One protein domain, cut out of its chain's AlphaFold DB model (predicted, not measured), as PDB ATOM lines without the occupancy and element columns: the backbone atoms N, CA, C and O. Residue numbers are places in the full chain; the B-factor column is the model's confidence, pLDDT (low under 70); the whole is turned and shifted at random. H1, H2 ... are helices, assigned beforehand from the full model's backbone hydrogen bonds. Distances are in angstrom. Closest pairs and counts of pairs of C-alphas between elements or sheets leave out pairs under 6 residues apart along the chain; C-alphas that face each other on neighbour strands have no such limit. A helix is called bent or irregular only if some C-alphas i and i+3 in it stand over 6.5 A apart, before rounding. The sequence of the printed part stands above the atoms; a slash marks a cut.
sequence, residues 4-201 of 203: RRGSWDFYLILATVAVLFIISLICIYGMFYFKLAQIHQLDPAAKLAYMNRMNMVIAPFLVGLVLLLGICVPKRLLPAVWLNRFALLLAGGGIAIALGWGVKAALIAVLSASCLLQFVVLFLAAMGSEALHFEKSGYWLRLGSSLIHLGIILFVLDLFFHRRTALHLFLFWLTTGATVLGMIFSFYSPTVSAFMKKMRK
ATOM      1  N   ARG A   4     153.442 199.615 250.192       47.75
ATOM      2  CA  ARG A   4     152.680 200.142 249.038       47.75
ATOM      3  C   ARG A   4     152.010 199.080 248.152       47.75
ATOM      4  O   ARG A   4     151.041 199.408 247.482       47.75
ATOM      5  N   ARG A   5     152.499 197.828 248.121       49.16
ATOM      6  CA  ARG A   5     151.890 196.772 247.278       49.16
ATOM      7  C   ARG A   5     150.602 196.209 247.884       49.16
ATOM      8  O   ARG A   5     149.657 195.963 247.148       49.16
ATOM      9  N   GLY A   6     150.533 196.097 249.213       54.88
ATOM     10  CA  GLY A   6     149.333 195.602 249.897       54.88
ATOM     11  C   GLY A   6     148.111 196.518 249.751       54.88
ATOM     12  O   GLY A   6     146.989 196.028 249.741       54.88
ATOM     13  N   SER A   7     148.299 197.836 249.580       67.31
ATOM     14  CA  SER A   7     147.153 198.749 249.451       67.31
ATOM     15  C   SER A   7     146.461 198.628 248.091       67.31
ATOM     16  O   SER A   7     145.240 198.564 248.044       67.31
ATOM     17  N   TRP A   8     147.213 198.549 246.986       70.94
ATOM     18  CA  TRP A   8     146.644 198.423 245.633       70.94
ATOM     19  C   TRP A   8     145.845 197.133 245.451       70.94
ATOM     20  O   TRP A   8     144.767 197.128 244.858       70.94
ATOM     21  N   ASP A   9     146.364 196.051 246.013       71.06
ATOM     22  CA  ASP A   9     145.756 194.727 245.970       71.06
ATOM     23  C   ASP A   9     144.439 194.705 246.741       71.06
ATOM     24  O   ASP A   9     143.424 194.224 246.234       71.06
ATOM     25  N   PHE A  10     144.445 195.318 247.924       79.19
ATOM     26  CA  PHE A  10     143.256 195.508 248.734       79.19
ATOM     27  C   PHE A  10     142.191 196.345 248.013       79.19
ATOM     28  O   PHE A  10     141.034 195.932 247.973       79.19
ATOM     29  N   TYR A  11     142.561 197.469 247.387       83.38
ATOM     30  CA  TYR A  11     141.606 198.313 246.656       83.38
ATOM     31  C   TYR A  11     140.980 197.599 245.455       83.38
ATOM     32  O   TYR A  11     139.778 197.733 245.240       83.38
ATOM     33  N   LEU A  12     141.750 196.812 244.695       81.62
ATOM     34  CA  LEU A  12     141.224 196.028 243.568       81.62
ATOM     35  C   LEU A  12     140.224 194.960 244.027       81.62
ATOM     36  O   LEU A  12     139.166 194.791 243.415       81.62
ATOM     37  N   ILE A  13     140.536 194.259 245.120       81.25
ATOM     38  CA  ILE A  13     139.626 193.274 245.716       81.25
ATOM     39  C   ILE A  13     138.366 193.974 246.226       81.25
ATOM     40  O   ILE A  13     137.264 193.553 245.886       81.25
ATOM     41  N   LEU A  14     138.519 195.062 246.982       85.88
ATOM     42  CA  LEU A  14     137.406 195.830 247.531       85.88
ATOM     43  C   LEU A  14     136.492 196.368 246.423       85.88
ATOM     44  O   LEU A  14     135.276 196.231 246.520       85.88
ATOM     45  N   ALA A  15     137.065 196.911 245.346       87.56
ATOM     46  CA  ALA A  15     136.317 197.384 244.187       87.56
ATOM     47  C   ALA A  15     135.549 196.245 243.505       87.56
ATOM     48  O   ALA A  15     134.364 196.390 243.215       87.56
ATOM     49  N   THR A  16     136.190 195.090 243.301       86.06
ATOM     50  CA  THR A  16     135.540 193.916 242.693       86.06
ATOM     51  C   THR A  16     134.380 193.417 243.555       86.06
ATOM     52  O   THR A  16     133.293 193.166 243.040       86.06
ATOM     53  N   VAL A  17     134.583 193.323 244.873       87.50
ATOM     54  CA  VAL A  17     133.544 192.915 245.830       87.50
ATOM     55  C   VAL A  17     132.388 193.913 245.837       87.50
ATOM     56  O   VAL A  17     131.238 193.493 245.775       87.50
ATOM     57  N   ALA A  18     132.671 195.216 245.856       90.69
ATOM     58  CA  ALA A  18     131.641 196.250 245.823       90.69
ATOM     59  C   ALA A  18     130.803 196.183 244.537       90.69
ATOM     60  O   ALA A  18     129.576 196.213 244.602       90.69
ATOM     61  N   VAL A  19     131.444 196.024 243.374       90.94
ATOM     62  CA  VAL A  19     130.743 195.888 242.088       90.94
ATOM     63  C   VAL A  19     129.870 194.630 242.067       90.94
ATOM     64  O   VAL A  19     128.696 194.713 241.711       90.94
ATOM     65  N   LEU A  20     130.396 193.479 242.501       87.31
ATOM     66  CA  LEU A  20     129.626 192.233 242.588       87.31
ATOM     67  C   LEU A  20     128.460 192.335 243.577       87.31
ATOM     68  O   LEU A  20     127.377 191.818 243.302       87.31
ATOM     69  N   PHE A  21     128.653 193.021 244.703       90.31
ATOM     70  CA  PHE A  21     127.601 193.266 245.681       90.31
ATOM     71  C   PHE A  21     126.470 194.110 245.082       90.31
ATOM     72  O   PHE A  21     125.305 193.732 245.184       90.31
ATOM     73  N   ILE A  22     126.802 195.195 244.375       92.69
ATOM     74  CA  ILE A  22     125.807 196.045 243.704       92.69
ATOM     75  C   ILE A  22     125.063 195.265 242.613       92.69
ATOM     76  O   ILE A  22     123.835 195.304 242.572       92.69
ATOM     77  N   ILE A  23     125.779 194.512 241.770       89.69
ATOM     78  CA  ILE A  23     125.164 193.633 240.761       89.69
ATOM     79  C   ILE A  23     124.198 192.651 241.432       89.69
ATOM     80  O   ILE A  23     123.074 192.483 240.966       89.69
ATOM     81  N   SER A  24     124.599 192.049 242.554       88.56
ATOM     82  CA  SER A  24     123.753 191.110 243.298       88.56
ATOM     83  C   SER A  24     122.476 191.779 243.813       88.56
ATOM     84  O   SER A  24     121.394 191.222 243.639       88.56
ATOM     85  N   LEU A  25     122.569 192.990 244.377       93.12
ATOM     86  CA  LEU A  25     121.398 193.760 244.813       93.12
ATOM     87  C   LEU A  25     120.460 194.091 243.647       93.12
ATOM     88  O   LEU A  25     119.249 193.926 243.785       93.12
ATOM     89  N   ILE A  26     121.002 194.506 242.498       91.44
ATOM     90  CA  ILE A  26     120.217 194.794 241.286       91.44
ATOM     91  C   ILE A  26     119.501 193.529 240.801       91.44
ATOM     92  O   ILE A  26     118.312 193.585 240.499       91.44
ATOM     93  N   CYS A  27     120.189 192.386 240.758       88.25
ATOM     94  CA  CYS A  27     119.603 191.112 240.344       88.25
ATOM     95  C   CYS A  27     118.494 190.647 241.297       88.25
ATOM     96  O   CYS A  27     117.419 190.258 240.839       88.25
ATOM     97  N   ILE A  28     118.723 190.723 242.615       89.94
ATOM     98  CA  ILE A  28     117.718 190.386 243.634       89.94
ATOM     99  C   ILE A  28     116.499 191.300 243.483       89.94
ATOM    100  O   ILE A  28     115.376 190.811 243.357       89.94
ATOM    101  N   TYR A  29     116.714 192.617 243.431       91.62
ATOM    102  CA  TYR A  29     115.647 193.595 243.230       91.62
ATOM    103  C   TYR A  29     114.869 193.324 241.940       91.62
ATOM    104  O   TYR A  29     113.644 193.253 241.973       91.62
ATOM    105  N   GLY A  30     115.567 193.115 240.821       87.38
ATOM    106  CA  GLY A  30     114.956 192.847 239.523       87.38
ATOM    107  C   GLY A  30     114.085 191.593 239.537       87.38
ATOM    108  O   GLY A  30     112.950 191.624 239.069       87.38
ATOM    109  N   MET A  31     114.566 190.509 240.151       87.12
ATOM    110  CA  MET A  31     113.816 189.259 240.286       87.12
ATOM    111  C   MET A  31     112.534 189.440 241.114       87.12
ATOM    112  O   MET A  31     111.458 189.008 240.690       87.12
ATOM    113  N   PHE A  32     112.624 190.089 242.280       90.94
ATOM    114  CA  PHE A  32     111.457 190.315 243.134       90.94
ATOM    115  C   PHE A  32     110.477 191.306 242.513       90.94
ATOM    116  O   PHE A  32     109.279 191.034 242.498       90.94
ATOM    117  N   TYR A  33     110.959 192.414 241.954       88.50
ATOM    118  CA  TYR A  33     110.112 193.418 241.318       88.50
ATOM    119  C   TYR A  33     109.382 192.846 240.098       88.50
ATOM    120  O   TYR A  33     108.176 193.032 239.969       88.50
ATOM    121  N   PHE A  34     110.064 192.064 239.254       85.69
ATOM    122  CA  PHE A  34     109.445 191.391 238.110       85.69
ATOM    123  C   PHE A  34     108.286 190.465 238.518       85.69
ATOM    124  O   PHE A  34     107.269 190.378 237.820       85.69
ATOM    125  N   LYS A  35     108.417 189.792 239.668       86.44
ATOM    126  CA  LYS A  35     107.384 188.902 240.209       86.44
ATOM    127  C   LYS A  35     106.258 189.668 240.915       86.44
ATOM    128  O   LYS A  35     105.095 189.401 240.631       86.44
ATOM    129  N   LEU A  36     106.595 190.612 241.796       88.00
ATOM    130  CA  LEU A  36     105.646 191.364 242.629       88.00
ATOM    131  C   LEU A  36     104.819 192.368 241.823       88.00
ATOM    132  O   LEU A  36     103.616 192.458 242.025       88.00
ATOM    133  N   ALA A  37     105.436 193.068 240.871       83.38
ATOM    134  CA  ALA A  37     104.732 193.988 239.977       83.38
ATOM    135  C   ALA A  37     104.036 193.264 238.809       83.38
ATOM    136  O   ALA A  37     103.630 193.904 237.844       83.38
ATOM    137  N   GLN A  38     103.949 191.927 238.863       83.75
ATOM    138  CA  GLN A  38     103.314 191.075 237.855       83.75
ATOM    139  C   GLN A  38     103.752 191.381 236.411       83.75
ATOM    140  O   GLN A  38     103.006 191.163 235.461       83.75
ATOM    141  N   ILE A  39     105.001 191.819 236.213       78.62
ATOM    142  CA  ILE A  39     105.525 192.192 234.887       78.62
ATOM    143  C   ILE A  39     105.473 190.999 233.927       78.62
ATOM    144  O   ILE A  39     105.259 191.162 232.729       78.62
ATOM    145  N   HIS A  40     105.570 189.778 234.454       78.31
ATOM    146  CA  HIS A  40     105.377 188.536 233.707       78.31
ATOM    147  C   HIS A  40     103.984 188.382 233.060       78.31
ATOM    148  O   HIS A  40     103.863 187.624 232.099       78.31
ATOM    149  N   GLN A  41     102.961 189.097 233.529       84.06
ATOM    150  CA  GLN A  41     101.601 189.086 232.967       84.06
ATOM    151  C   GLN A  41     101.340 190.258 232.019       84.06
ATOM    152  O   GLN A  41     100.371 190.225 231.269       84.06
ATOM    153  N   LEU A  42     102.218 191.266 232.011       85.75
ATOM    154  CA  LEU A  42     102.087 192.411 231.118       85.75
ATOM    155  C   LEU A  42     102.298 192.021 229.649       85.75
ATOM    156  O   LEU A  42     102.872 190.977 229.312       85.75
ATOM    157  N   ASP A  43     101.859 192.918 228.777       89.12
ATOM    158  CA  ASP A  43     102.069 192.844 227.338       89.12
ATOM    159  C   ASP A  43     103.574 192.678 227.000       89.12
ATOM    160  O   ASP A  43     104.427 193.292 227.663       89.12
ATOM    161  N   PRO A  44     103.941 191.851 225.997       87.69
ATOM    162  CA  PRO A  44     105.315 191.710 225.512       87.69
ATOM    163  C   PRO A  44     106.103 193.020 225.369       87.69
ATOM    164  O   PRO A  44     107.287 193.058 225.718       87.69
ATOM    165  N   ALA A  45     105.463 194.105 224.919       88.12
ATOM    166  CA  ALA A  45     106.128 195.399 224.763       88.12
ATOM    167  C   ALA A  45     106.587 195.997 226.110       88.12
ATOM    168  O   ALA A  45     107.723 196.465 226.240       88.12
ATOM    169  N   ALA A  46     105.742 195.921 227.141       86.12
ATOM    170  CA  ALA A  46     106.055 196.420 228.481       86.12
ATOM    171  C   ALA A  46     107.144 195.578 229.169       86.12
ATOM    172  O   ALA A  46     108.023 196.120 229.846       86.12
ATOM    173  N   LYS A  47     107.146 194.257 228.936       85.31
ATOM    174  CA  LYS A  47     108.210 193.351 229.403       85.31
ATOM    175  C   LYS A  47     109.567 193.733 228.824       85.31
ATOM    176  O   LYS A  47     110.547 193.840 229.561       85.31
ATOM    177  N   LEU A  48     109.618 193.978 227.514       86.38
ATOM    178  CA  LEU A  48     110.851 194.354 226.830       86.38
ATOM    179  C   LEU A  48     111.371 195.716 227.312       86.38
ATOM    180  O   LEU A  48     112.570 195.868 227.545       86.38
ATOM    181  N   ALA A  49     110.477 196.686 227.525       87.81
ATOM    182  CA  ALA A  49     110.839 197.994 228.070       87.81
ATOM    183  C   ALA A  49     111.465 197.882 229.472       87.81
ATOM    184  O   ALA A  49     112.505 198.491 229.736       87.81
ATOM    185  N   TYR A  50     110.885 197.055 230.350       87.38
ATOM    186  CA  TYR A  50     111.449 196.781 231.673       87.38
ATOM    187  C   TYR A  50     112.835 196.127 231.586       87.38
ATOM    188  O   TYR A  50     113.783 196.600 232.220       87.38
ATOM    189  N   MET A  51     112.987 195.088 230.755       86.25
ATOM    190  CA  MET A  51     114.275 194.415 230.551       86.25
ATOM    191  C   MET A  51     115.345 195.374 230.023       86.25
ATOM    192  O   MET A  51     116.468 195.373 230.520       86.25
ATOM    193  N   ASN A  52     115.005 196.239 229.065       88.19
ATOM    194  CA  ASN A  52     115.930 197.241 228.537       88.19
ATOM    195  C   ASN A  52     116.364 198.242 229.611       88.19
ATOM    196  O   ASN A  52     117.544 198.583 229.691       88.19
ATOM    197  N   ARG A  53     115.441 198.670 230.480       89.50
ATOM    198  CA  ARG A  53     115.766 199.553 231.604       89.50
ATOM    199  C   ARG A  53     116.730 198.884 232.581       89.50
ATOM    200  O   ARG A  53     117.709 199.505 232.980       89.50
ATOM    201  N   MET A  54     116.492 197.619 232.921       88.25
ATOM    202  CA  MET A  54     117.391 196.867 233.800       88.25
ATOM    203  C   MET A  54     118.757 196.619 233.164       88.25
ATOM    204  O   MET A  54     119.774 196.798 233.831       88.25
ATOM    205  N   ASN A  55     118.792 196.333 231.863       87.25
ATOM    206  CA  ASN A  55     120.034 196.207 231.109       87.25
ATOM    207  C   ASN A  55     120.841 197.513 231.107       87.25
ATOM    208  O   ASN A  55     122.054 197.475 231.291       87.25
ATOM    209  N   MET A  56     120.194 198.673 230.956       88.12
ATOM    210  CA  MET A  56     120.884 199.967 231.043       88.12
ATOM    211  C   MET A  56     121.456 200.233 232.439       88.12
ATOM    212  O   MET A  56     122.565 200.747 232.550       88.12
ATOM    213  N   VAL A  57     120.731 199.859 233.498       90.25
ATOM    214  CA  VAL A  57     121.186 200.039 234.886       90.25
ATOM    215  C   VAL A  57     122.370 199.126 235.215       90.25
ATOM    216  O   VAL A  57     123.313 199.567 235.865       90.25
ATOM    217  N   ILE A  58     122.358 197.868 234.759       88.00
ATOM    218  CA  ILE A  58     123.414 196.893 235.076       88.00
ATOM    219  C   ILE A  58     124.662 197.042 234.188       88.00
ATOM    220  O   ILE A  58     125.770 196.734 234.630       88.00
ATOM    221  N   ALA A  59     124.511 197.546 232.958       86.00
ATOM    222  CA  ALA A  59     125.591 197.698 231.981       86.00
ATOM    223  C   ALA A  59     126.871 198.376 232.516       86.00
ATOM    224  O   ALA A  59     127.942 197.794 232.325       86.00
ATOM    225  N   PRO A  60     126.836 199.543 233.196       88.50
ATOM    226  CA  PRO A  60     128.058 200.183 233.693       88.50
ATOM    227  C   PRO A  60     128.802 199.321 234.720       88.50
ATOM    228  O   PRO A  60     130.032 199.291 234.722       88.50
ATOM    229  N   PHE A  61     128.077 198.565 235.551       89.81
ATOM    230  CA  PHE A  61     128.680 197.657 236.526       89.81
ATOM    231  C   PHE A  61     129.309 196.440 235.852       89.81
ATOM    232  O   PHE A  61     130.391 196.023 236.256       89.81
ATOM    233  N   LEU A  62     128.690 195.908 234.793       85.38
ATOM    234  CA  LEU A  62     129.291 194.841 233.991       85.38
ATOM    235  C   LEU A  62     130.562 195.313 233.284       85.38
ATOM    236  O   LEU A  62     131.563 194.607 233.318       85.38
ATOM    237  N   VAL A  63     130.557 196.514 232.700       85.94
ATOM    238  CA  VAL A  63     131.763 197.111 232.105       85.94
ATOM    239  C   VAL A  63     132.856 197.265 233.163       85.94
ATOM    240  O   VAL A  63     133.977 196.806 232.953       85.94
ATOM    241  N   GLY A  64     132.526 197.846 234.321       87.12
ATOM    242  CA  GLY A  64     133.463 197.993 235.435       87.12
ATOM    243  C   GLY A  64     134.025 196.653 235.909       87.12
ATOM    244  O   GLY A  64     135.231 196.526 236.105       87.12
ATOM    245  N   LEU A  65     133.178 195.627 236.020       87.00
ATOM    246  CA  LEU A  65     133.586 194.280 236.403       87.00
ATOM    247  C   LEU A  65     134.531 193.652 235.372       87.00
ATOM    248  O   LEU A  65     135.559 193.105 235.757       87.00
ATOM    249  N   VAL A  66     134.231 193.762 234.074       85.50
ATOM    250  CA  VAL A  66     135.100 193.261 232.994       85.50
ATOM    251  C   VAL A  66     136.474 193.936 233.045       85.50
ATOM    252  O   VAL A  66     137.491 193.254 232.939       85.50
ATOM    253  N   LEU A  67     136.520 195.254 233.258       84.25
ATOM    254  CA  LEU A  67     137.777 195.999 233.377       84.25
ATOM    255  C   LEU A  67     138.578 195.586 234.617       84.25
ATOM    256  O   LEU A  67     139.781 195.349 234.518       84.25
ATOM    257  N   LEU A  68     137.918 195.450 235.772       85.94
ATOM    258  CA  LEU A  68     138.554 194.978 237.004       85.94
ATOM    259  C   LEU A  68     139.129 193.570 236.823       85.94
ATOM    260  O   LEU A  68     140.300 193.341 237.122       85.94
ATOM    261  N   LEU A  69     138.347 192.640 236.267       83.12
ATOM    262  CA  LEU A  69     138.796 191.274 235.987       83.12
ATOM    263  C   LEU A  69     139.980 191.259 235.013       83.12
ATOM    264  O   LEU A  69     140.967 190.571 235.276       83.12
ATOM    265  N   GLY A  70     139.934 192.071 233.953       79.69
ATOM    266  CA  GLY A  70     141.019 192.194 232.978       79.69
ATOM    267  C   GLY A  70     142.355 192.633 233.586       79.69
ATOM    268  O   GLY A  70     143.407 192.287 233.055       79.69
ATOM    269  N   ILE A  71     142.338 193.331 234.725       81.44
ATOM    270  CA  ILE A  71     143.541 193.728 235.473       81.44
ATOM    271  C   ILE A  71     143.916 192.672 236.529       81.44
ATOM    272  O   ILE A  71     145.097 192.373 236.729       81.44
ATOM    273  N   CYS A  72     142.927 192.074 237.197       80.94
ATOM    274  CA  CYS A  72     143.128 191.120 238.291       80.94
ATOM    275  C   CYS A  72     143.807 189.809 237.860       80.94
ATOM    276  O   CYS A  72     144.577 189.240 238.636       80.94
ATOM    277  N   VAL A  73     143.542 189.327 236.642       75.50
ATOM    278  CA  VAL A  73     144.120 188.079 236.112       75.50
ATOM    279  C   VAL A  73     145.620 188.218 235.777       75.50
ATOM    280  O   VAL A  73     146.420 187.484 236.367       75.50
ATOM    281  N   PRO A  74     146.065 189.146 234.900       75.75
ATOM    282  CA  PRO A  74     147.474 189.245 234.496       75.75
ATOM    283  C   PRO A  74     148.409 189.598 235.651       75.75
ATOM    284  O   PRO A  74     149.574 189.205 235.636       75.75
ATOM    285  N   LYS A  75     147.904 190.258 236.697       78.00
ATOM    286  CA  LYS A  75     148.663 190.541 237.921       78.00
ATOM    287  C   LYS A  75     149.203 189.274 238.601       78.00
ATOM    288  O   LYS A  75     150.234 189.329 239.265       78.00
ATOM    289  N   ARG A  76     148.525 188.132 238.448       73.12
ATOM    290  CA  ARG A  76     148.953 186.846 239.030       73.12
ATOM    291  C   ARG A  76     150.127 186.218 238.278       73.12
ATOM    292  O   ARG A  76     150.847 185.405 238.855       73.12
ATOM    293  N   LEU A  77     150.284 186.579 237.003       71.25
ATOM    294  CA  LEU A  77     151.261 186.002 236.084       71.25
ATOM    295  C   LEU A  77     152.469 186.922 235.855       71.25
ATOM    296  O   LEU A  77     153.577 186.436 235.665       71.25
ATOM    297  N   LEU A  78     152.264 188.243 235.853       71.81
ATOM    298  CA  LEU A  78     153.260 189.216 235.409       71.81
ATOM    299  C   LEU A  78     153.715 190.155 236.538       71.81
ATOM    300  O   LEU A  78     152.893 190.641 237.320       71.81
ATOM    301  N   PRO A  79     155.012 190.514 236.586       74.06
ATOM    302  CA  PRO A  79     155.497 191.571 237.464       74.06
ATOM    303  C   PRO A  79     154.911 192.936 237.058       74.06
ATOM    304  O   PRO A  79     154.633 193.190 235.887       74.06
ATOM    305  N   ALA A  80     154.777 193.851 238.027       71.56
ATOM    306  CA  ALA A  80     154.053 195.125 237.878       71.56
ATOM    307  C   ALA A  80     154.453 195.979 236.652       71.56
ATOM    308  O   ALA A  80     153.615 196.673 236.084       71.56
ATOM    309  N   VAL A  81     155.715 195.909 236.214       74.19
ATOM    310  CA  VAL A  81     156.210 196.642 235.033       74.19
ATOM    311  C   VAL A  81     155.564 196.134 233.736       74.19
ATOM    312  O   VAL A  81     155.189 196.928 232.875       74.19
ATOM    313  N   TRP A  82     155.389 194.816 233.605       79.31
ATOM    314  CA  TRP A  82     154.725 194.193 232.456       79.31
ATOM    315  C   TRP A  82     153.202 194.266 232.556       79.31
ATOM    316  O   TRP A  82     152.532 194.349 231.528       79.31
ATOM    317  N   LEU A  83     152.663 194.313 233.779       79.12
ATOM    318  CA  LEU A  83     151.229 194.461 234.018       79.12
ATOM    319  C   LEU A  83     150.670 195.732 233.371       79.12
ATOM    320  O   LEU A  83     149.664 195.655 232.674       79.12
ATOM    321  N   ASN A  84     151.343 196.877 233.535       78.31
ATOM    322  CA  ASN A  84     150.890 198.132 232.928       78.31
ATOM    323  C   ASN A  84     150.894 198.067 231.397       78.31
ATOM    324  O   ASN A  84     149.961 198.557 230.771       78.31
ATOM    325  N   ARG A  85     151.903 197.432 230.785       85.06
ATOM    326  CA  ARG A  85     151.967 197.265 229.321       85.06
ATOM    327  C   ARG A  85     150.846 196.368 228.811       85.06
ATOM    328  O   ARG A  85     150.200 196.704 227.825       85.06
ATOM    329  N   PHE A  86     150.600 195.254 229.497       83.81
ATOM    330  CA  PHE A  86     149.524 194.335 229.147       83.81
ATOM    331  C   PHE A  86     148.148 194.979 229.335       83.81
ATOM    332  O   PHE A  86     147.316 194.901 228.441       83.81
ATOM    333  N   ALA A  87     147.924 195.676 230.452       82.06
ATOM    334  CA  ALA A  87     146.685 196.404 230.704       82.06
ATOM    335  C   ALA A  87     146.450 197.496 229.652       82.06
ATOM    336  O   ALA A  87     145.334 197.634 229.162       82.06
ATOM    337  N   LEU A  88     147.498 198.224 229.252       84.38
ATOM    338  CA  LEU A  88     147.409 199.236 228.201       84.38
ATOM    339  C   LEU A  88     147.103 198.612 226.832       84.38
ATOM    340  O   LEU A  88     146.270 199.138 226.103       84.38
ATOM    341  N   LEU A  89     147.723 197.476 226.496       87.62
ATOM    342  CA  LEU A  89     147.425 196.724 225.273       87.62
ATOM    343  C   LEU A  89     145.987 196.204 225.259       87.62
ATOM    344  O   LEU A  89     145.300 196.313 224.250       87.62
ATOM    345  N   LEU A  90     145.523 195.657 226.379       84.75
ATOM    346  CA  LEU A  90     144.193 195.077 226.509       84.75
ATOM    347  C   LEU A  90     143.107 196.165 226.498       84.75
ATOM    348  O   LEU A  90     142.090 196.006 225.827       84.75
ATOM    349  N   ALA A  91     143.357 197.303 227.149       83.44
ATOM    350  CA  ALA A  91     142.491 198.477 227.089       83.44
ATOM    351  C   ALA A  91     142.499 199.124 225.696       83.44
ATOM    352  O   ALA A  91     141.437 199.387 225.142       83.44
ATOM    353  N   GLY A  92     143.676 199.338 225.099       87.12
ATOM    354  CA  GLY A  92     143.824 199.927 223.768       87.12
ATOM    355  C   GLY A  92     143.203 199.060 222.673       87.12
ATOM    356  O   GLY A  92     142.438 199.559 221.852       87.12
ATOM    357  N   GLY A  93     143.449 197.748 222.710       87.56
ATOM    358  CA  GLY A  93     142.800 196.776 221.829       87.56
ATOM    359  C   GLY A  93     141.287 196.733 222.041       87.56
ATOM    360  O   GLY A  93     140.532 196.727 221.072       87.56
ATOM    361  N   GLY A  94     140.830 196.796 223.295       85.75
ATOM    362  CA  GLY A  94     139.414 196.924 223.628       85.75
ATOM    363  C   GLY A  94     138.777 198.178 223.024       85.75
ATOM    364  O   GLY A  94     137.723 198.081 222.404       85.75
ATOM    365  N   ILE A  95     139.426 199.341 223.134       88.31
ATOM    366  CA  ILE A  95     138.948 200.601 222.541       88.31
ATOM    367  C   ILE A  95     138.917 200.504 221.013       88.31
ATOM    368  O   ILE A  95     137.914 200.869 220.408       88.31
ATOM    369  N   ALA A  96     139.964 199.967 220.383       90.69
ATOM    370  CA  ALA A  96     140.008 199.792 218.932       90.69
ATOM    371  C   ALA A  96     138.859 198.899 218.427       90.69
ATOM    372  O   ALA A  96     138.154 199.263 217.486       90.69
ATOM    373  N   ILE A  97     138.606 197.772 219.103       90.69
ATOM    374  CA  ILE A  97     137.467 196.892 218.801       90.69
ATOM    375  C   ILE A  97     136.142 197.613 219.069       90.69
ATOM    376  O   ILE A  97     135.201 197.453 218.295       90.69
ATOM    377  N   ALA A  98     136.054 198.423 220.127       90.12
ATOM    378  CA  ALA A  98     134.837 199.157 220.459       90.12
ATOM    379  C   ALA A  98     134.485 200.193 219.384       90.12
ATOM    380  O   ALA A  98     133.308 200.346 219.063       90.12
ATOM    381  N   LEU A  99     135.490 200.858 218.809       90.94
ATOM    382  CA  LEU A  99     135.320 201.820 217.721       90.94
ATOM    383  C   LEU A  99     134.951 201.145 216.391       90.94
ATOM    384  O   LEU A  99     134.174 201.711 215.630       90.94
ATOM    385  N   GLY A 100     135.468 199.941 216.115       92.25
ATOM    386  CA  GLY A 100     135.191 199.220 214.863       92.25
ATOM    387  C   GLY A 100     133.912 198.373 214.875       92.25
ATOM    388  O   GLY A 100     133.120 198.422 213.939       92.25
ATOM    389  N   TRP A 101     133.698 197.594 215.936       90.06
ATOM    390  CA  TRP A 101     132.636 196.577 216.040       90.06
ATOM    391  C   TRP A 101     131.683 196.793 217.225       90.06
ATOM    392  O   TRP A 101     130.804 195.966 217.488       90.06
ATOM    393  N   GLY A 102     131.831 197.907 217.943       89.00
ATOM    394  CA  GLY A 102     130.974 198.289 219.058       89.00
ATOM    395  C   GLY A 102     131.421 197.743 220.416       89.00
ATOM    396  O   GLY A 102     132.152 196.758 220.543       89.00
ATOM    397  N   VAL A 103     130.918 198.380 221.476       85.50
ATOM    398  CA  VAL A 103     131.294 198.103 222.876       85.50
ATOM    399  C   VAL A 103     131.050 196.643 223.266       85.50
ATOM    400  O   VAL A 103     131.865 196.038 223.957       85.50
ATOM    401  N   LYS A 104     129.958 196.032 222.787       85.81
ATOM    402  CA  LYS A 104     129.646 194.626 223.083       85.81
ATOM    403  C   LYS A 104     130.741 193.678 222.580       85.81
ATOM    404  O   LYS A 104     131.124 192.768 223.310       85.81
ATOM    405  N   ALA A 105     131.240 193.886 221.359       86.62
ATOM    406  CA  ALA A 105     132.298 193.057 220.785       86.62
ATOM    407  C   ALA A 105     133.611 193.219 221.563       86.62
ATOM    408  O   ALA A 105     134.265 192.226 221.877       86.62
ATOM    409  N   ALA A 106     133.941 194.453 221.954       87.00
ATOM    410  CA  ALA A 106     135.116 194.748 222.770       87.00
ATOM    411  C   ALA A 106     135.080 194.047 224.132       87.00
ATOM    412  O   ALA A 106     136.059 193.416 224.523       87.00
ATOM    413  N   LEU A 107     133.942 194.106 224.832       86.56
ATOM    414  CA  LEU A 107     133.778 193.446 226.129       86.56
ATOM    415  C   LEU A 107     133.908 191.928 226.011       86.56
ATOM    416  O   LEU A 107     134.612 191.320 226.814       86.56
ATOM    417  N   ILE A 108     133.287 191.319 224.995       88.62
ATOM    418  CA  ILE A 108     133.409 189.875 224.750       88.62
ATOM    419  C   ILE A 108     134.866 189.506 224.457       88.62
ATOM    420  O   ILE A 108     135.363 188.534 225.021       88.62
ATOM    421  N   ALA A 109     135.569 190.275 223.622       88.38
ATOM    422  CA  ALA A 109     136.972 190.026 223.297       88.38
ATOM    423  C   ALA A 109     137.879 190.108 224.537       88.38
ATOM    424  O   ALA A 109     138.627 189.172 224.820       88.38
ATOM    425  N   VAL A 110     137.759 191.186 225.319       87.75
ATOM    426  CA  VAL A 110     138.516 191.395 226.565       87.75
ATOM    427  C   VAL A 110     138.251 190.278 227.573       87.75
ATOM    428  O   VAL A 110     139.182 189.737 228.177       87.75
ATOM    429  N   LEU A 111     136.986 189.899 227.744       87.88
ATOM    430  CA  LEU A 111     136.595 188.866 228.693       87.88
ATOM    431  C   LEU A 111     137.054 187.477 228.241       87.88
ATOM    432  O   LEU A 111     137.504 186.687 229.066       87.88
ATOM    433  N   SER A 112     137.018 187.202 226.936       88.50
ATOM    434  CA  SER A 112     137.502 185.942 226.359       88.50
ATOM    435  C   SER A 112     139.018 185.813 226.510       88.50
ATOM    436  O   SER A 112     139.504 184.771 226.943       88.50
ATOM    437  N   ALA A 113     139.768 186.890 226.250       88.50
ATOM    438  CA  ALA A 113     141.210 186.938 226.494       88.50
ATOM    439  C   ALA A 113     141.543 186.732 227.983       88.50
ATOM    440  O   ALA A 113     142.426 185.943 228.322       88.50
ATOM    441  N   SER A 114     140.791 187.379 228.878       88.00
ATOM    442  CA  SER A 114     140.941 187.213 230.331       88.00
ATOM    443  C   SER A 114     140.615 185.787 230.783       88.00
ATOM    444  O   SER A 114     141.311 185.239 231.633       88.00
ATOM    445  N   CYS A 115     139.597 185.161 230.185       88.56
ATOM    446  CA  CYS A 115     139.211 183.776 230.439       88.56
ATOM    447  C   CYS A 115     140.328 182.803 230.042       88.56
ATOM    448  O   CYS A 115     140.739 181.977 230.856       88.56
ATOM    449  N   LEU A 116     140.887 182.950 228.836       89.94
ATOM    450  CA  LEU A 116     142.022 182.144 228.372       89.94
ATOM    451  C   LEU A 116     143.231 182.281 229.303       89.94
ATOM    452  O   LEU A 116     143.826 181.281 229.704       89.94
ATOM    453  N   LEU A 117     143.565 183.510 229.705       86.56
ATOM    454  CA  LEU A 117     144.679 183.750 230.620       86.56
ATOM    455  C   LEU A 117     144.403 183.147 232.009       86.56
ATOM    456  O   LEU A 117     145.298 182.560 232.613       86.56
ATOM    457  N   GLN A 118     143.158 183.199 232.488       89.81
ATOM    458  CA  GLN A 118     142.756 182.562 233.742       89.81
ATOM    459  C   GLN A 118     142.842 181.028 233.675       89.81
ATOM    460  O   GLN A 118     143.250 180.410 234.658       89.81
ATOM    461  N   PHE A 119     142.532 180.407 232.532       87.88
ATOM    462  CA  PHE A 119     142.755 178.971 232.323       87.88
ATOM    463  C   PHE A 119     144.238 178.606 232.411       87.88
ATOM    464  O   PHE A 119     144.583 177.637 233.085       87.88
ATOM    465  N   VAL A 120     145.122 179.408 231.809       87.25
ATOM    466  CA  VAL A 120     146.579 179.221 231.930       87.25
ATOM    467  C   VAL A 120     147.020 179.329 233.392       87.25
ATOM    468  O   VAL A 120     147.751 178.472 233.884       87.25
ATOM    469  N   VAL A 121     146.533 180.336 234.123       84.81
ATOM    470  CA  VAL A 121     146.831 180.504 235.557       84.81
ATOM    471  C   VAL A 121     146.316 179.320 236.379       84.81
ATOM    472  O   VAL A 121     147.016 178.853 237.276       84.81
ATOM    473  N   LEU A 122     145.117 178.810 236.091       86.19
ATOM    474  CA  LEU A 122     144.567 177.630 236.757       86.19
ATOM    475  C   LEU A 122     145.409 176.382 236.485       86.19
ATOM    476  O   LEU A 122     145.710 175.648 237.424       86.19
ATOM    477  N   PHE A 123     145.827 176.172 235.238       86.06
ATOM    478  CA  PHE A 123     146.683 175.055 234.855       86.06
ATOM    479  C   PHE A 123     148.036 175.109 235.579       86.06
ATOM    480  O   PHE A 123     148.438 174.140 236.221       86.06
ATOM    481  N   LEU A 124     148.693 176.272 235.583       82.62
ATOM    482  CA  LEU A 124     149.945 176.483 236.315       82.62
ATOM    483  C   LEU A 124     149.776 176.295 237.831       82.62
ATOM    484  O   LEU A 124     150.658 175.732 238.485       82.62
ATOM    485  N   ALA A 125     148.645 176.731 238.394       81.69
ATOM    486  CA  ALA A 125     148.332 176.534 239.807       81.69
ATOM    487  C   ALA A 125     148.115 175.050 240.141       81.69
ATOM    488  O   ALA A 125     148.590 174.596 241.179       81.69
ATOM    489  N   ALA A 126     147.456 174.292 239.259       83.25
ATOM    490  CA  ALA A 126     147.248 172.851 239.405       83.25
ATOM    491  C   ALA A 126     148.553 172.050 239.270       83.25
ATOM    492  O   ALA A 126     148.746 171.064 239.973       83.25
ATOM    493  N   MET A 127     149.492 172.506 238.439       83.06
ATOM    494  CA  MET A 127     150.843 171.931 238.371       83.06
ATOM    495  C   MET A 127     151.715 172.275 239.589       83.06
ATOM    496  O   MET A 127     152.839 171.792 239.695       83.06
ATOM    497  N   GLY A 128     151.230 173.117 240.505       71.06
ATOM    498  CA  GLY A 128     151.984 173.529 241.687       71.06
ATOM    499  C   GLY A 128     153.140 174.482 241.380       71.06
ATOM    500  O   GLY A 128     154.050 174.599 242.195       71.06
ATOM    501  N   SER A 129     153.112 175.173 240.235       72.50
ATOM    502  CA  SER A 129     154.185 176.087 239.841       72.50
ATOM    503  C   SER A 129     154.367 177.224 240.855       72.50
ATOM    504  O   SER A 129     153.411 177.908 241.243       72.50
ATOM    505  N   GLU A 130     155.614 177.456 241.269       63.75
ATOM    506  CA  GLU A 130     155.998 178.583 242.128       63.75
ATOM    507  C   GLU A 130     156.088 179.913 241.370       63.75
ATOM    508  O   GLU A 130     156.163 180.966 241.998       63.75
ATOM    509  N   ALA A 131     156.011 179.884 240.035       61.44
ATOM    510  CA  ALA A 131     156.072 181.080 239.193       61.44
ATOM    511  C   ALA A 131     154.871 182.028 239.385       61.44
ATOM    512  O   ALA A 131     154.903 183.169 238.926       61.44
ATOM    513  N   LEU A 132     153.802 181.575 240.049       60.84
ATOM    514  CA  LEU A 132     152.621 182.390 240.313       60.84
ATOM    515  C   LEU A 132     152.783 183.226 241.587       60.84
ATOM    516  O   LEU A 132     152.974 182.704 242.691       60.84
ATOM    517  N   HIS A 133     152.605 184.537 241.445       60.59
ATOM    518  CA  HIS A 133     152.649 185.481 242.555       60.59
ATOM    519  C   HIS A 133     151.331 185.451 243.343       60.59
ATOM    520  O   HIS A 133     150.360 186.118 242.987       60.59
ATOM    521  N   PHE A 134     151.302 184.693 244.441       58.12
ATOM    522  CA  PHE A 134     150.185 184.683 245.390       58.12
ATOM    523  C   PHE A 134     150.583 185.267 246.744       58.12
ATOM    524  O   PHE A 134     151.658 184.979 247.263       58.12
ATOM    525  N   GLU A 135     149.673 186.035 247.343       51.69
ATOM    526  CA  GLU A 135     149.874 186.703 248.638       51.69
ATOM    527  C   GLU A 135     149.877 185.730 249.833       51.69
ATOM    528  O   GLU A 135     150.451 186.029 250.876       51.69
ATOM    529  N   LYS A 136     149.284 184.536 249.683       54.16
ATOM    530  CA  LYS A 136     149.248 183.495 250.722       54.16
ATOM    531  C   LYS A 136     149.871 182.178 250.239       54.16
ATOM    532  O   LYS A 136     149.664 181.745 249.102       54.16
ATOM    533  N   SER A 137     150.632 181.527 251.121       54.62
ATOM    534  CA  SER A 137     151.388 180.297 250.856       54.62
ATOM    535  C   SER A 137     150.551 179.040 251.132       54.62
ATOM    536  O   SER A 137     150.442 178.588 252.270       54.62
ATOM    537  N   GLY A 138     149.953 178.457 250.093       69.12
ATOM    538  CA  GLY A 138     149.311 177.142 250.183       69.12
ATOM    539  C   GLY A 138     148.729 176.691 248.847       69.12
ATOM    540  O   GLY A 138     147.934 177.415 248.259       69.12
ATOM    541  N   TYR A 139     149.100 175.495 248.379       75.19
ATOM    542  CA  TYR A 139     148.661 174.936 247.089       75.19
ATOM    543  C   TYR A 139     147.133 175.004 246.896       75.19
ATOM    544  O   TYR A 139     146.652 175.593 245.931       75.19
ATOM    545  N   TRP A 140     146.365 174.504 247.870       78.50
ATOM    546  CA  TRP A 140     144.896 174.491 247.820       78.50
ATOM    547  C   TRP A 140     144.277 175.888 247.807       78.50
ATOM    548  O   TRP A 140     143.306 176.129 247.098       78.50
ATOM    549  N   LEU A 141     144.882 176.835 248.520       79.50
ATOM    550  CA  LEU A 141     144.421 178.218 248.545       79.50
ATOM    551  C   LEU A 141     144.660 178.922 247.196       79.50
ATOM    552  O   LEU A 141     143.811 179.687 246.737       79.50
ATOM    553  N   ARG A 142     145.790 178.632 246.534       79.88
ATOM    554  CA  ARG A 142     146.103 179.135 245.184       79.88
ATOM    555  C   ARG A 142     145.124 178.589 244.150       79.88
ATOM    556  O   ARG A 142     144.560 179.358 243.369       79.88
ATOM    557  N   LEU A 143     144.889 177.278 244.190       82.44
ATOM    558  CA  LEU A 143     143.948 176.597 243.306       82.44
ATOM    559  C   LEU A 143     142.521 177.122 243.511       82.44
ATOM    560  O   LEU A 143     141.856 177.493 242.546       82.44
ATOM    561  N   GLY A 144     142.088 177.243 244.769       84.38
ATOM    562  CA  GLY A 144     140.775 177.770 245.130       84.38
ATOM    563  C   GLY A 144     140.558 179.204 244.652       84.38
ATOM    564  O   GLY A 144     139.565 179.494 243.989       84.38
ATOM    565  N   SER A 145     141.523 180.093 244.895       83.06
ATOM    566  CA  SER A 145     141.450 181.482 244.433       83.06
ATOM    567  C   SER A 145     141.390 181.587 242.904       83.06
ATOM    568  O   SER A 145     140.708 182.462 242.369       83.06
ATOM    569  N   SER A 146     142.115 180.716 242.193       86.25
ATOM    570  CA  SER A 146     142.082 180.646 240.727       86.25
ATOM    571  C   SER A 146     140.723 180.166 240.204       86.25
ATOM    572  O   SER A 146     140.182 180.751 239.267       86.25
ATOM    573  N   LEU A 147     140.128 179.164 240.855       88.25
ATOM    574  CA  LEU A 147     138.792 178.661 240.527       88.25
ATOM    575  C   LEU A 147     137.694 179.706 240.753       88.25
ATOM    576  O   LEU A 147     136.822 179.849 239.902       88.25
ATOM    577  N   ILE A 148     137.767 180.488 241.836       87.94
ATOM    578  CA  ILE A 148     136.818 181.589 242.079       87.94
ATOM    579  C   ILE A 148     136.906 182.633 240.957       87.94
ATOM    580  O   ILE A 148     135.882 183.063 240.440       87.94
ATOM    581  N   HIS A 149     138.119 183.033 240.558       86.94
ATOM    582  CA  HIS A 149     138.290 184.010 239.476       86.94
ATOM    583  C   HIS A 149     137.772 183.478 238.140       86.94
ATOM    584  O   HIS A 149     137.087 184.206 237.425       86.94
ATOM    585  N   LEU A 150     138.043 182.206 237.828       88.62
ATOM    586  CA  LEU A 150     137.492 181.561 236.641       88.62
ATOM    587  C   LEU A 150     135.961 181.530 236.684       88.62
ATOM    588  O   LEU A 150     135.329 181.908 235.704       88.62
ATOM    589  N   GLY A 151     135.374 181.152 237.823       88.19
ATOM    590  CA  GLY A 151     133.928 181.164 238.032       88.19
ATOM    591  C   GLY A 151     133.322 182.539 237.756       88.19
ATOM    592  O   GLY A 151     132.407 182.651 236.952       88.19
ATOM    593  N   ILE A 152     133.884 183.609 238.323       85.56
ATOM    594  CA  ILE A 152     133.381 184.975 238.095       85.56
ATOM    595  C   ILE A 152     133.511 185.385 236.618       85.56
ATOM    596  O   ILE A 152     132.589 185.979 236.068       85.56
ATOM    597  N   ILE A 153     134.618 185.061 235.944       87.94
ATOM    598  CA  ILE A 153     134.786 185.385 234.517       87.94
ATOM    599  C   ILE A 153     133.759 184.637 233.662       87.94
ATOM    600  O   ILE A 153     133.130 185.248 232.799       87.94
ATOM    601  N   LEU A 154     133.561 183.340 233.917       88.56
ATOM    602  CA  LEU A 154     132.565 182.529 233.218       88.56
ATOM    603  C   LEU A 154     131.143 183.028 233.485       88.56
ATOM    604  O   LEU A 154     130.359 183.099 232.546       88.56
ATOM    605  N   PHE A 155     130.840 183.463 234.713       86.50
ATOM    606  CA  PHE A 155     129.562 184.084 235.063       86.50
ATOM    607  C   PHE A 155     129.287 185.336 234.225       86.50
ATOM    608  O   PHE A 155     128.212 185.504 233.659       86.50
ATOM    609  N   VAL A 156     130.269 186.235 234.125       84.81
ATOM    610  CA  VAL A 156     130.104 187.462 233.336       84.81
ATOM    611  C   VAL A 156     129.987 187.128 231.851       84.81
ATOM    612  O   VAL A 156     129.200 187.756 231.144       84.81
ATOM    613  N   LEU A 157     130.731 186.127 231.374       85.12
ATOM    614  CA  LEU A 157     130.694 185.685 229.982       85.12
ATOM    615  C   LEU A 157     129.320 185.103 229.637       85.12
ATOM    616  O   LEU A 157     128.762 185.413 228.587       85.12
ATOM    617  N   ASP A 158     128.747 184.334 230.555       85.31
ATOM    618  CA  ASP A 158     127.422 183.743 230.450       85.31
ATOM    619  C   ASP A 158     126.316 184.790 230.210       85.31
ATOM    620  O   ASP A 158     125.484 184.626 229.313       85.31
ATOM    621  N   LEU A 159     126.378 185.945 230.890       80.06
ATOM    622  CA  LEU A 159     125.434 187.053 230.669       80.06
ATOM    623  C   LEU A 159     125.439 187.559 229.213       80.06
ATOM    624  O   LEU A 159     124.391 187.939 228.670       80.06
ATOM    625  N   PHE A 160     126.588 187.521 228.530       78.94
ATOM    626  CA  PHE A 160     126.677 187.886 227.111       78.94
ATOM    627  C   PHE A 160     126.094 186.817 226.176       78.94
ATOM    628  O   PHE A 160     125.607 187.164 225.093       78.94
ATOM    629  N   PHE A 161     126.097 185.548 226.592       80.06
ATOM    630  CA  PHE A 161     125.608 184.407 225.813       80.06
ATOM    631  C   PHE A 161     124.183 183.955 226.170       80.06
ATOM    632  O   PHE A 161     123.721 182.970 225.597       80.06
ATOM    633  N   HIS A 162     123.436 184.711 226.988       73.19
ATOM    634  CA  HIS A 162     122.063 184.378 227.419       73.19
ATOM    635  C   HIS A 162     121.092 184.001 226.281       73.19
ATOM    636  O   HIS A 162     120.145 183.250 226.494       73.19
ATOM    637  N   ARG A 163     121.308 184.494 225.051       73.62
ATOM    638  CA  ARG A 163     120.474 184.142 223.884       73.62
ATOM    639  C   ARG A 163     120.647 182.693 223.409       73.62
ATOM    640  O   ARG A 163     119.818 182.217 222.642       73.62
ATOM    641  N   ARG A 164     121.726 182.007 223.796       79.62
ATOM    642  CA  ARG A 164     122.001 180.612 223.424       79.62
ATOM    643  C   ARG A 164     121.739 179.703 224.622       79.62
ATOM    644  O   ARG A 164     122.656 179.391 225.371       79.62
ATOM    645  N   THR A 165     120.499 179.244 224.765       74.69
ATOM    646  CA  THR A 165     119.995 178.521 225.948       74.69
ATOM    647  C   THR A 165     120.856 177.324 226.370       74.69
ATOM    648  O   THR A 165     121.118 177.151 227.557       74.69
ATOM    649  N   ALA A 166     121.354 176.525 225.418       82.06
ATOM    650  CA  ALA A 166     122.200 175.365 225.723       82.06
ATOM    651  C   ALA A 166     123.577 175.757 226.290       82.06
ATOM    652  O   ALA A 166     124.045 175.159 227.258       82.06
ATOM    653  N   LEU A 167     124.211 176.786 225.716       80.88
ATOM    654  CA  LEU A 167     125.491 177.301 226.211       80.88
ATOM    655  C   LEU A 167     125.320 178.010 227.550       80.88
ATOM    656  O   LEU A 167     126.165 177.843 228.420       80.88
ATOM    657  N   HIS A 168     124.218 178.738 227.721       80.69
ATOM    658  CA  HIS A 168     123.892 179.417 228.968       80.69
ATOM    659  C   HIS A 168     123.782 178.430 230.135       80.69
ATOM    660  O   HIS A 168     124.457 178.568 231.150       80.69
ATOM    661  N   LEU A 169     123.001 177.357 229.957       84.19
ATOM    662  CA  LEU A 169     122.825 176.343 230.997       84.19
ATOM    663  C   LEU A 169     124.149 175.643 231.344       84.19
ATOM    664  O   LEU A 169     124.448 175.419 232.516       84.19
ATOM    665  N   PHE A 170     124.961 175.325 230.333       87.12
ATOM    666  CA  PHE A 170     126.274 174.721 230.540       87.12
ATOM    667  C   PHE A 170     127.224 175.653 231.308       87.12
ATOM    668  O   PHE A 170     127.822 175.244 232.305       87.12
ATOM    669  N   LEU A 171     127.338 176.914 230.878       85.94
ATOM    670  CA  LEU A 171     128.185 177.915 231.524       85.94
ATOM    671  C   LEU A 171     127.724 178.210 232.950       85.94
ATOM    672  O   LEU A 171     128.572 178.352 233.828       85.94
ATOM    673  N   PHE A 172     126.417 178.240 233.208       85.62
ATOM    674  CA  PHE A 172     125.851 178.413 234.543       85.62
ATOM    675  C   PHE A 172     126.308 177.312 235.512       85.62
ATOM    676  O   PHE A 172     126.819 177.606 236.598       85.62
ATOM    677  N   TRP A 173     126.182 176.041 235.119       89.25
ATOM    678  CA  TRP A 173     126.624 174.920 235.953       89.25
ATOM    679  C   TRP A 173     128.137 174.906 236.143       89.25
ATOM    680  O   TRP A 173     128.611 174.719 237.265       89.25
ATOM    681  N   LEU A 174     128.898 175.168 235.077       90.44
ATOM    682  CA  LEU A 174     130.355 175.234 235.137       90.44
ATOM    683  C   LEU A 174     130.829 176.352 236.076       90.44
ATOM    684  O   LEU A 174     131.689 176.134 236.927       90.44
ATOM    685  N   THR A 175     130.221 177.529 235.960       89.62
ATOM    686  CA  THR A 175     130.452 178.694 236.820       89.62
ATOM    687  C   THR A 175     130.148 178.378 238.278       89.62
ATOM    688  O   THR A 175     130.959 178.662 239.163       89.62
ATOM    689  N   THR A 176     128.993 177.766 238.535       88.62
ATOM    690  CA  THR A 176     128.548 177.405 239.883       88.62
ATOM    691  C   THR A 176     129.516 176.405 240.507       88.62
ATOM    692  O   THR A 176     130.016 176.637 241.607       88.62
ATOM    693  N   GLY A 177     129.861 175.342 239.776       90.38
ATOM    694  CA  GLY A 177     130.828 174.340 240.217       90.38
ATOM    695  C   GLY A 177     132.203 174.942 240.502       90.38
ATOM    696  O   GLY A 177     132.750 174.734 241.584       90.38
ATOM    697  N   ALA A 178     132.739 175.749 239.580       91.00
ATOM    698  CA  ALA A 178     134.031 176.412 239.750       91.00
ATOM    699  C   ALA A 178     134.047 177.339 240.975       91.00
ATOM    700  O   ALA A 178     134.989 177.303 241.766       91.00
ATOM    701  N   THR A 179     132.987 178.124 241.179       88.19
ATOM    702  CA  THR A 179     132.904 179.064 242.304       88.19
ATOM    703  C   THR A 179     132.776 178.327 243.638       88.19
ATOM    704  O   THR A 179     133.503 178.640 244.578       88.19
ATOM    705  N   VAL A 180     131.910 177.310 243.724       89.56
ATOM    706  CA  VAL A 180     131.713 176.507 244.944       89.56
ATOM    707  C   VAL A 180     132.980 175.738 245.312       89.56
ATOM    708  O   VAL A 180     133.451 175.847 246.444       89.56
ATOM    709  N   LEU A 181     133.588 175.020 244.363       88.50
ATOM    710  CA  LEU A 181     134.853 174.315 244.595       88.50
ATOM    711  C   LEU A 181     135.972 175.285 244.972       88.50
ATOM    712  O   LEU A 181     136.749 175.025 245.890       88.50
ATOM    713  N   GLY A 182     136.020 176.438 244.304       87.19
ATOM    714  CA  GLY A 182     136.967 177.496 244.608       87.19
ATOM    715  C   GLY A 182     136.837 178.018 246.041       87.19
ATOM    716  O   GLY A 182     137.848 178.180 246.731       87.19
ATOM    717  N   MET A 183     135.606 178.222 246.521       87.12
ATOM    718  CA  MET A 183     135.327 178.595 247.912       87.12
ATOM    719  C   MET A 183     135.739 177.494 248.889       87.12
ATOM    720  O   MET A 183     136.414 177.792 249.872       87.12
ATOM    721  N   ILE A 184     135.412 176.230 248.601       87.56
ATOM    722  CA  ILE A 184     135.796 175.091 249.445       87.56
ATOM    723  C   ILE A 184     137.319 175.036 249.607       87.56
ATOM    724  O   ILE A 184     137.823 175.002 250.728       87.56
ATOM    725  N   PHE A 185     138.071 175.098 248.509       85.38
ATOM    726  CA  PHE A 185     139.533 175.045 248.560       85.38
ATOM    727  C   PHE A 185     140.164 176.280 249.205       85.38
ATOM    728  O   PHE A 185     141.221 176.163 249.828       85.38
ATOM    729  N   SER A 186     139.526 177.447 249.090       82.88
ATOM    730  CA  SER A 186     140.039 178.686 249.681       82.88
ATOM    731  C   SER A 186     139.782 178.773 251.186       82.88
ATOM    732  O   SER A 186     140.693 179.110 251.937       82.88
ATOM    733  N   PHE A 187     138.568 178.457 251.647       83.81
ATOM    734  CA  PHE A 187     138.190 178.587 253.059       83.81
ATOM    735  C   PHE A 187     138.550 177.356 253.894       83.81
ATOM    736  O   PHE A 187     138.991 177.497 255.032       83.81
ATOM    737  N   TYR A 188     138.436 176.155 253.325       82.12
ATOM    738  CA  TYR A 188     138.731 174.897 254.016       82.12
ATOM    739  C   TYR A 188     140.097 174.323 253.630       82.12
ATOM    740  O   TYR A 188     140.339 173.128 253.797       82.12
ATOM    741  N   SER A 189     141.023 175.160 253.144       78.75
ATOM    742  CA  SER A 189     142.354 174.728 252.696       78.75
ATOM    743  C   SER A 189     143.108 173.858 253.722       78.75
ATOM    744  O   SER A 189     143.696 172.853 253.307       78.75
ATOM    745  N   PRO A 190     143.094 174.156 255.045       76.44
ATOM    746  CA  PRO A 190     143.768 173.318 256.038       76.44
ATOM    747  C   PRO A 190     143.098 171.946 256.165       76.44
ATOM    748  O   PRO A 190     143.780 170.923 256.110       76.44
ATOM    749  N   THR A 191     141.766 171.915 256.235       79.06
ATOM    750  CA  THR A 191     140.954 170.694 256.352       79.06
ATOM    751  C   THR A 191     141.093 169.800 255.124       79.06
ATOM    752  O   THR A 191     141.321 168.601 255.261       79.06
ATOM    753  N   VAL A 192     141.050 170.377 253.919       77.00
ATOM    754  CA  VAL A 192     141.258 169.659 252.653       77.00
ATOM    755  C   VAL A 192     142.669 169.075 252.598       77.00
ATOM    756  O   VAL A 192     142.850 167.912 252.242       77.00
ATOM    757  N   SER A 193     143.681 169.840 253.019       75.19
ATOM    758  CA  SER A 193     145.061 169.350 253.048       75.19
ATOM    759  C   SER A 193     145.257 168.193 254.039       75.19
ATOM    760  O   SER A 193     145.978 167.242 253.736       75.19
ATOM    761  N   ALA A 194     144.592 168.241 255.196       76.75
ATOM    762  CA  ALA A 194     144.619 167.181 256.198       76.75
ATOM    763  C   ALA A 194     143.876 165.927 255.711       76.75
ATOM    764  O   ALA A 194     144.393 164.817 255.840       76.75
ATOM    765  N   PHE A 195     142.710 166.105 255.087       78.38
ATOM    766  CA  PHE A 195     141.919 165.022 254.508       78.38
ATOM    767  C   PHE A 195     142.675 164.296 253.389       78.38
ATOM    768  O   PHE A 195     142.790 163.074 253.418       78.38
ATOM    769  N   MET A 196     143.287 165.033 252.458       76.69
ATOM    770  CA  MET A 196     144.081 164.448 251.371       76.69
ATOM    771  C   MET A 196     145.319 163.704 251.888       76.69
ATOM    772  O   MET A 196     145.644 162.622 251.401       76.69
ATOM    773  N   LYS A 197     145.994 164.238 252.917       75.38
ATOM    774  CA  LYS A 197     147.096 163.531 253.591       75.38
ATOM    775  C   LYS A 197     146.629 162.248 254.280       75.38
ATOM    776  O   LYS A 197     147.393 161.289 254.317       75.38
ATOM    777  N   LYS A 198     145.407 162.227 254.821       79.19
ATOM    778  CA  LYS A 198     144.795 161.039 255.432       79.19
ATOM    779  C   LYS A 198     144.437 159.993 254.371       79.19
ATOM    780  O   LYS A 198     144.801 158.842 254.547       79.19
ATOM    781  N   MET A 199     143.833 160.402 253.254       74.19
ATOM    782  CA  MET A 199     143.504 159.529 252.115       74.19
ATOM    783  C   MET A 199     144.750 158.886 251.490       74.19
ATOM    784  O   MET A 199     144.744 157.698 251.212       74.19
ATOM    785  N   ARG A 200     145.856 159.633 251.348       70.06
ATOM    786  CA  ARG A 200     147.133 159.098 250.830       70.06
ATOM    787  C   ARG A 200     147.850 158.137 251.792       70.06
ATOM    788  O   ARG A 200     148.884 157.586 251.436       70.06
ATOM    789  N   LYS A 201     147.370 158.010 253.033       61.03
ATOM    790  CA  LYS A 201     147.901 157.101 254.062       61.03
ATOM    791  C   LYS A 201     147.044 155.846 254.245       61.03
ATOM    792  O   LYS A 201     147.381 155.031 255.100       61.03
TER     793      LYS A 201
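What this domain is: This is residues 4 to 201 of the 203 residues of an uncharacterized protein of Desulfobulbaceae bacterium DB1 (UniProt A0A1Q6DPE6). The longest helix, H1, runs along the outside of a helical body, packed on H2b, one arm of the bent helix H2. H2b in turn packs on one side of a zigzag row of H3, H4, H5 and H6, each folded back on the one before; arm H2a extends at one end, and short H7 turns outward at the other. The printed part has 198 residues with seven named helices, H1 to H7 in chain order, and no named strand; the class is all helix. It is compact, with a radius of gyration of the C-alphas of 19.0 A, and spans 63 by 42 by 33 A.

Where its parts are: H1, residues 4 to 36, measures 48.3 A from C-alpha 4 at (152.680, 200.142, 249.038) to C-alpha 36 at (105.646, 191.364, 242.629). H2, residues 44 to 72, was assigned as one helix by its hydrogen bonds but is bent: C-alphas 57 and 60 are 7.0 A apart. Its arms are H2a, residues 44 to 57, 20.2 A, and H2b, residues 60 to 72, 18.2 A, at a steep tilt of 44 degrees. H3 is residues 80 to 101, 30.6 A; H4 residues 103 to 126, 34.1 A; H5 residues 139 to 161, 32.8 A; H6 residues 165 to 187, 32.7 A. H7, residues 189 to 199, 15.3 A, ends with C-alpha 199 at (143.504, 159.529, 252.115).

How they stand to each other: H1, with residues 12 to 23 alone, touches H2b; the closest C-alphas, Val 19 and Phe 61, are 6.2 A apart. H1 and H2a are close but not clearly touching, 7.4 A between the C-alphas of Gly 30 and Met 54. H2b, H3, H4 and H5 form an up and down bundle, each running against the one before it. H2b touches H4, closest C-alphas Gly 70 and Ser 114 at 5.6 A. H3 and H4 are a hairpin, closest C-alphas Gly 94 and Ala 106 at 4.9 A. H5 and H6 are another, at a shallow tilt of 23 degrees, with the C-alphas of Gly 144 and Gly 182 3.9 A apart. H5 touches H7 with residues 140 to 141 alone, closest C-alphas Trp 140 and Ser 189 at 5.5 A. Every O i to N i+4 pair is within hydrogen-bond range in H2a, H2b, H4, H6 and H7, against 28 of 29 in H1, 17 of 18 in H3 and 18 of 19 in H5.

The domain as a whole: The C-alphas farthest apart, Asp 43 and Lys 201, are 64.0 A apart. Residues 40 to 46 and 194 to 201 stand free. The printed part has no cut; the link from H4 to H5, 12 residues, is long. Mean pLDDT of the printed part is 82.5, and residues 4 to 7, 130 to 138 and 201 are under 70.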